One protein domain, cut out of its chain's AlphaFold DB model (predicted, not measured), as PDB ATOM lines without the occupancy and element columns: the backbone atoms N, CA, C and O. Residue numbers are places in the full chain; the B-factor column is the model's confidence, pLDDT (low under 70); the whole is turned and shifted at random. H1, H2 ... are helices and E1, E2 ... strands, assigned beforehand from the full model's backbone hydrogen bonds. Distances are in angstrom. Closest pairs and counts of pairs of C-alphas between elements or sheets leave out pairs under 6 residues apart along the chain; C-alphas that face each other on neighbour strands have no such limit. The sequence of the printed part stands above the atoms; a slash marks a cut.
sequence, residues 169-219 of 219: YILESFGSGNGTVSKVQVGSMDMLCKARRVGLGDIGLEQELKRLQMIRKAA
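What this domain is: This is residues 169 to 219 of the 219 residues of an uncharacterized protein of Pochonia chlamydosporia 170 (UniProt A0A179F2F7). A strongly twisted sheet of three strands, E1, E2 and E3, makes one arm of an open V, and a single helix, H1, makes the other; they come near each other around the short link from E3 to H1. From there H1 leads away from the sheet, and its residues 210 to 218, with residue 219, stick out free. The printed part has 51 residues, with three named strands and then one named helix; the sheet is antiparallel in the order E1, E2, E3, and the class is mixed. The whole is loose, with a radius of gyration of the C-alphas of 12.5 A and spans of 31 by 26 by 16 A.

How they stand to each other: E1, residues 169 to 176, and E2, residues 179 to 186, form a hairpin, antiparallel at 158 degrees; N 171 and O 183 are within hydrogen-bond range at 2.8 A. E2 and E3, residues 189 to 196, form a second hairpin at 157 degrees, with N 193 and O 182 at 2.8 A. The three strands are a meander, each the antiparallel neighbour of the one before, and E1 and E3 are its edge strands. H1, residues 203 to 218, is only just not on the sheet, with 4 pairs of C-alphas within 10 A. The closest C-alphas of E3 and H1, those of Arg 196 and Leu 205, are 7.6 A apart. H1 is apart from E1 and E2. In H1 every O i to N i+4 pair is within hydrogen-bond range.

Where its parts are: E1 begins at C-alpha 169 (23.610, 39.855, 9.982), bends by 83 degrees at residue 172 and is 15.1 A long. E2, 18.3 A, bends by 76 degrees at residue 183, and E3, 21.0 A, by 54 degrees at residue 192. H1, 22.8 A, ends at C-alpha 218 (-6.829, 45.108, 12.587).

The domain as a whole: The two C-alphas farthest apart, those of Gly 177 and Ala 219, are 32.6 A apart. The printed part has no cut and no long link. Residues 176 to 178 and residue 219, the chain's last, have pLDDT under 70.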
ATOM      1  N   TYR A 169      22.488  40.179   9.098       94.19
ATOM      2  CA  TYR A 169      23.610  39.855   9.982       94.19
ATOM      3  C   TYR A 169      23.116  39.592  11.397       94.19
ATOM      4  O   TYR A 169      22.361  40.395  11.944       94.19
ATOM      5  N   ILE A 170      23.543  38.492  12.011       91.62
ATOM      6  CA  ILE A 170      23.213  38.182  13.405       91.62
ATOM      7  C   ILE A 170      24.122  39.007  14.316       91.62
ATOM      8  O   ILE A 170      25.342  38.935  14.212       91.62
ATOM      9  N   LEU A 171      23.515  39.786  15.213       90.62
ATOM     10  CA  LEU A 171      24.223  40.549  16.244       90.62
ATOM     11  C   LEU A 171      24.279  39.786  17.570       90.62
ATOM     12  O   LEU A 171      25.273  39.855  18.283       90.62
ATOM     13  N   GLU A 172      23.193  39.092  17.912       89.06
ATOM     14  CA  GLU A 172      23.046  38.341  19.159       89.06
ATOM     15  C   GLU A 172      21.993  37.244  18.971       89.06
ATOM     16  O   GLU A 172      20.925  37.512  18.417       89.06
ATOM     17  N   SER A 173      22.271  36.026  19.438       85.81
ATOM     18  CA  SER A 173      21.325  34.904  19.398       85.81
ATOM     19  C   SER A 173      20.708  34.687  20.776       85.81
ATOM     20  O   SER A 173      21.429  34.456  21.743       85.81
ATOM     21  N   PHE A 174      19.377  34.728  20.865       84.44
ATOM     22  CA  PHE A 174      18.628  34.501  22.109       84.44
ATOM     23  C   PHE A 174      18.167  33.052  22.272       84.44
ATOM     24  O   PHE A 174      17.914  32.604  23.386       84.44
ATOM     25  N   GLY A 175      18.024  32.322  21.167       75.31
ATOM     26  CA  GLY A 175      17.649  30.915  21.167       75.31
ATOM     27  C   GLY A 175      17.873  30.303  19.796       75.31
ATOM     28  O   GLY A 175      17.627  30.950  18.777       75.31
ATOM     29  N   SER A 176      18.351  29.066  19.770       69.69
ATOM     30  CA  SER A 176      18.808  28.404  18.552       69.69
ATOM     31  C   SER A 176      18.580  26.888  18.599       69.69
ATOM     32  O   SER A 176      18.426  26.305  19.666       69.69
ATOM     33  N   GLY A 177      18.483  26.267  17.422       68.94
ATOM     34  CA  GLY A 177      18.163  24.851  17.201       68.94
ATOM     35  C   GLY A 177      17.807  24.636  15.724       68.94
ATOM     36  O   GLY A 177      18.491  25.155  14.844       68.94
ATOM     37  N   ASN A 178      16.660  24.012  15.421       69.12
ATOM     38  CA  ASN A 178      16.111  23.935  14.044       69.12
ATOM     39  C   ASN A 178      15.648  25.296  13.464       69.12
ATOM     40  O   ASN A 178      15.111  25.407  12.358       69.12
ATOM     41  N   GLY A 179      15.824  26.363  14.236       80.12
ATOM     42  CA  GLY A 179      15.669  27.745  13.827       80.12
ATOM     43  C   GLY A 179      16.426  28.650  14.786       80.12
ATOM     44  O   GLY A 179      17.155  28.176  15.652       80.12
ATOM     45  N   THR A 180      16.221  29.952  14.657       87.56
ATOM     46  CA  THR A 180      16.859  30.946  15.514       87.56
ATOM     47  C   THR A 180      15.888  32.058  15.874       87.56
ATOM     48  O   THR A 180      15.019  32.421  15.076       87.56
ATOM     49  N   VAL A 181      16.040  32.593  17.081       92.06
ATOM     50  CA  VAL A 181      15.507  33.888  17.498       92.06
ATOM     51  C   VAL A 181      16.705  34.754  17.851       92.06
ATOM     52  O   VAL A 181      17.397  34.498  18.834       92.06
ATOM     53  N   SER A 182      16.951  35.773  17.040       93.25
ATOM     54  CA  SER A 182      18.165  36.580  17.109       93.25
ATOM     55  C   SER A 182      17.864  38.063  16.952       93.25
ATOM     56  O   SER A 182      16.959  38.459  16.213       93.25
ATOM     57  N   LYS A 183      18.667  38.903  17.602       94.75
ATOM     58  CA  LYS A 183      18.825  40.297  17.199       94.75
ATOM     59  C   LYS A 183      19.655  40.319  15.921       94.75
ATOM     60  O   LYS A 183      20.745  39.749  15.876       94.75
ATOM     61  N   VAL A 184      19.155  40.991  14.892       95.19
ATOM     62  CA  VAL A 184      19.810  41.076  13.587       95.19
ATOM     63  C   VAL A 184      19.947  42.514  13.121       95.19
ATOM     64  O   VAL A 184      19.207  43.392  13.563       95.19
ATOM     65  N   GLN A 185      20.863  42.738  12.190       95.75
ATOM     66  CA  GLN A 185      21.013  43.981  11.456       95.75
ATOM     67  C   GLN A 185      20.705  43.756   9.977       95.75
ATOM     68  O   GLN A 185      21.225  42.828   9.358       95.75
ATOM     69  N   VAL A 186      19.877  44.637   9.414       94.81
ATOM     70  CA  VAL A 186      19.562  44.693   7.982       94.81
ATOM     71  C   VAL A 186      19.805  46.116   7.497       94.81
ATOM     72  O   VAL A 186      19.095  47.054   7.875       94.81
ATOM     73  N   GLY A 187      20.858  46.311   6.702       91.00
ATOM     74  CA  GLY A 187      21.358  47.649   6.385       91.00
ATOM     75  C   GLY A 187      21.753  48.405   7.659       91.00
ATOM     76  O   GLY A 187      22.666  47.997   8.365       91.00
ATOM     77  N   SER A 188      21.061  49.504   7.966       90.38
ATOM     78  CA  SER A 188      21.286  50.301   9.184       90.38
ATOM     79  C   SER A 188      20.244  50.067  10.284       90.38
ATOM     80  O   SER A 188      20.167  50.861  11.221       90.38
ATOM     81  N   MET A 189      19.374  49.066  10.133       94.44
ATOM     82  CA  MET A 189      18.265  48.810  11.053       94.44
ATOM     83  C   MET A 189      18.529  47.569  11.893       94.44
ATOM     84  O   MET A 189      18.753  46.490  11.348       94.44
ATOM     85  N   ASP A 190      18.414  47.720  13.208       95.75
ATOM     86  CA  ASP A 190      18.369  46.596  14.138       95.75
ATOM     87  C   ASP A 190      16.934  46.051  14.207       95.75
ATOM     88  O   ASP A 190      15.974  46.809  14.375       95.75
ATOM     89  N   MET A 191      16.781  44.734  14.098       95.19
ATOM     90  CA  MET A 191      15.497  44.035  14.143       95.19
ATOM     91  C   MET A 191      15.583  42.779  15.011       95.19
ATOM     92  O   MET A 191      16.666  42.274  15.301       95.19
ATOM     93  N   LEU A 192      14.425  42.249  15.404       94.50
ATOM     94  CA  LEU A 192      14.318  40.887  15.917       94.50
ATOM     95  C   LEU A 192      13.955  39.966  14.750       94.50
ATOM     96  O   LEU A 192      12.964  40.209  14.062       94.50
ATOM     97  N   CYS A 193      14.738  38.917  14.537       93.50
ATOM     98  CA  CYS A 193      14.477  37.907  13.525       93.50
ATOM     99  C   CYS A 193      14.166  36.575  14.194       93.50
ATOM    100  O   CYS A 193      14.942  36.086  15.016       93.50
ATOM    101  N   LYS A 194      13.042  35.981  13.801       93.38
ATOM    102  CA  LYS A 194      12.755  34.570  14.025       93.38
ATOM    103  C   LYS A 194      12.790  33.877  12.673       93.38
ATOM    104  O   LYS A 194      12.018  34.236  11.788       93.38
ATOM    105  N   ALA A 195      13.672  32.901  12.521       91.38
ATOM    106  CA  ALA A 195      13.828  32.156  11.281       91.38
ATOM    107  C   ALA A 195      13.831  30.651  11.551       91.38
ATOM    108  O   ALA A 195      14.321  30.190  12.581       91.38
ATOM    109  N   ARG A 196      13.274  29.882  10.617       88.56
ATOM    110  CA  ARG A 196      13.302  28.416  10.613       88.56
ATOM    111  C   ARG A 196      14.030  27.949   9.373       88.56
ATOM    112  O   ARG A 196      13.848  28.531   8.305       88.56
ATOM    113  N   ARG A 197      14.798  26.872   9.507       84.75
ATOM    114  CA  ARG A 197      15.573  26.318   8.397       84.75
ATOM    115  C   ARG A 197      14.695  25.806   7.262       84.75
ATOM    116  O   ARG A 197      15.009  26.045   6.112       84.75
ATOM    117  N   VAL A 198      13.557  25.193   7.585       86.19
ATOM    118  CA  VAL A 198      12.553  24.737   6.602       86.19
ATOM    119  C   VAL A 198      11.618  25.858   6.122       86.19
ATOM    120  O   VAL A 198      10.698  25.614   5.345       86.19
ATOM    121  N   GLY A 199      11.821  27.095   6.596       87.75
ATOM    122  CA  GLY A 199      10.969  28.236   6.276       87.75
ATOM    123  C   GLY A 199       9.490  27.947   6.541       87.75
ATOM    124  O   GLY A 199       9.118  27.470   7.611       87.75
ATOM    125  N   LEU A 200       8.650  28.224   5.544       88.62
ATOM    126  CA  LEU A 200       7.201  28.008   5.598       88.62
ATOM    127  C   LEU A 200       6.786  26.525   5.559       88.62
ATOM    128  O   LEU A 200       5.616  26.235   5.777       88.62
ATOM    129  N   GLY A 201       7.724  25.590   5.355       86.00
ATOM    130  CA  GLY A 201       7.479  24.163   5.590       86.00
ATOM    131  C   GLY A 201       7.152  23.850   7.056       86.00
ATOM    132  O   GLY A 201       6.489  22.855   7.346       86.00
ATOM    133  N   ASP A 202       7.554  24.723   7.986       86.25
ATOM    134  CA  ASP A 202       7.086  24.703   9.371       86.25
ATOM    135  C   ASP A 202       5.669  25.307   9.439       86.25
ATOM    136  O   ASP A 202       5.475  26.525   9.362       86.25
ATOM    137  N   ILE A 203       4.669  24.439   9.627       85.88
ATOM    138  CA  ILE A 203       3.251  24.821   9.756       85.88
ATOM    139  C   ILE A 203       3.044  25.837  10.892       85.88
ATOM    140  O   ILE A 203       2.172  26.705  10.806       85.88
ATOM    141  N   GLY A 204       3.831  25.744  11.966       88.19
ATOM    142  CA  GLY A 204       3.789  26.682  13.081       88.19
ATOM    143  C   GLY A 204       4.218  28.086  12.661       88.19
ATOM    144  O   GLY A 204       3.518  29.048  12.983       88.19
ATOM    145  N   LEU A 205       5.307  28.207  11.895       89.31
ATOM    146  CA  LEU A 205       5.773  29.491  11.367       89.31
ATOM    147  C   LEU A 205       4.765  30.098  10.382       89.31
ATOM    148  O   LEU A 205       4.463  31.289  10.469       89.31
ATOM    149  N   GLU A 206       4.192  29.291   9.485       90.56
ATOM    150  CA  GLU A 206       3.163  29.766   8.554       90.56
ATOM    151  C   GLU A 206       1.937  30.318   9.304       90.56
ATOM    152  O   GLU A 206       1.449  31.417   9.020       90.56
ATOM    153  N   GLN A 207       1.443  29.583  10.306       91.75
ATOM    154  CA  GLN A 207       0.315  30.024  11.128       91.75
ATOM    155  C   GLN A 207       0.631  31.291  11.929       91.75
ATOM    156  O   GLN A 207      -0.234  32.161  12.066       91.75
ATOM    157  N   GLU A 208       1.848  31.406  12.460       92.94
ATOM    158  CA  GLU A 208       2.316  32.593  13.173       92.94
ATOM    159  C   GLU A 208       2.294  33.825  12.262       92.94
ATOM    160  O   GLU A 208       1.687  34.836  12.620       92.94
ATOM    161  N   LEU A 209       2.839  33.721  11.045       92.56
ATOM    162  CA  LEU A 209       2.837  34.811  10.066       92.56
ATOM    163  C   LEU A 209       1.419  35.217   9.647       92.56
ATOM    164  O   LEU A 209       1.099  36.409   9.632       92.56
ATOM    165  N   LYS A 210       0.526  34.246   9.400       92.50
ATOM    166  CA  LYS A 210      -0.897  34.518   9.121       92.50
ATOM    167  C   LYS A 210      -1.546  35.318  10.253       92.50
ATOM    168  O   LYS A 210      -2.244  36.299   9.990       92.50
ATOM    169  N   ARG A 211      -1.306  34.940  11.513       93.88
ATOM    170  CA  ARG A 211      -1.854  35.639  12.690       93.88
ATOM    171  C   ARG A 211      -1.274  37.043  12.850       93.88
ATOM    172  O   ARG A 211      -2.038  37.976  13.086       93.88
ATOM    173  N   LEU A 212       0.036  37.215  12.681       92.94
ATOM    174  CA  LEU A 212       0.688  38.527  12.752       92.94
ATOM    175  C   LEU A 212       0.131  39.488  11.691       92.94
ATOM    176  O   LEU A 212      -0.182  40.637  12.003       92.94
ATOM    177  N   GLN A 213      -0.089  39.001  10.466       92.44
ATOM    178  CA  GLN A 213      -0.709  39.781   9.393       92.44
ATOM    179  C   GLN A 213      -2.159  40.171   9.717       92.44
ATOM    180  O   GLN A 213      -2.557  41.308   9.463       92.44
ATOM    181  N   MET A 214      -2.950  39.270  10.313       91.62
ATOM    182  CA  MET A 214      -4.311  39.591  10.770       91.62
ATOM    183  C   MET A 214      -4.317  40.685  11.842       91.62
ATOM    184  O   MET A 214      -5.117  41.613  11.752       91.62
ATOM    185  N   ILE A 215      -3.415  40.604  12.826       93.50
ATOM    186  CA  ILE A 215      -3.296  41.603  13.897       93.50
ATOM    187  C   ILE A 215      -2.927  42.967  13.315       93.50
ATOM    188  O   ILE A 215      -3.560  43.963  13.650       93.50
ATOM    189  N   ARG A 216      -1.953  43.013  12.399       88.62
ATOM    190  CA  ARG A 216      -1.530  44.258  11.746       88.62
ATOM    191  C   ARG A 216      -2.654  44.910  10.943       88.62
ATOM    192  O   ARG A 216      -2.778  46.123  10.982       88.62
ATOM    193  N   LYS A 217      -3.468  44.122  10.232       86.75
ATOM    194  CA  LYS A 217      -4.623  44.629   9.465       86.75
ATOM    195  C   LYS A 217      -5.772  45.123  10.353       86.75
ATOM    196  O   LYS A 217      -6.636  45.844   9.864       86.75
ATOM    197  N   ALA A 218      -5.815  44.702  11.617       83.31
ATOM    198  CA  ALA A 218      -6.829  45.108  12.587       83.31
ATOM    199  C   ALA A 218      -6.426  46.334  13.433       83.31
ATOM    200  O   ALA A 218      -7.271  46.842  14.172       83.31
ATOM    201  N   ALA A 219      -5.165  46.772  13.348       67.31
ATOM    202  CA  ALA A 219      -4.611  47.945  14.028       67.31
ATOM    203  C   ALA A 219      -4.671  49.192  13.133       67.31
ATOM    204  O   ALA A 219      -4.912  50.286  13.692       67.31
TER     205      ALA A 219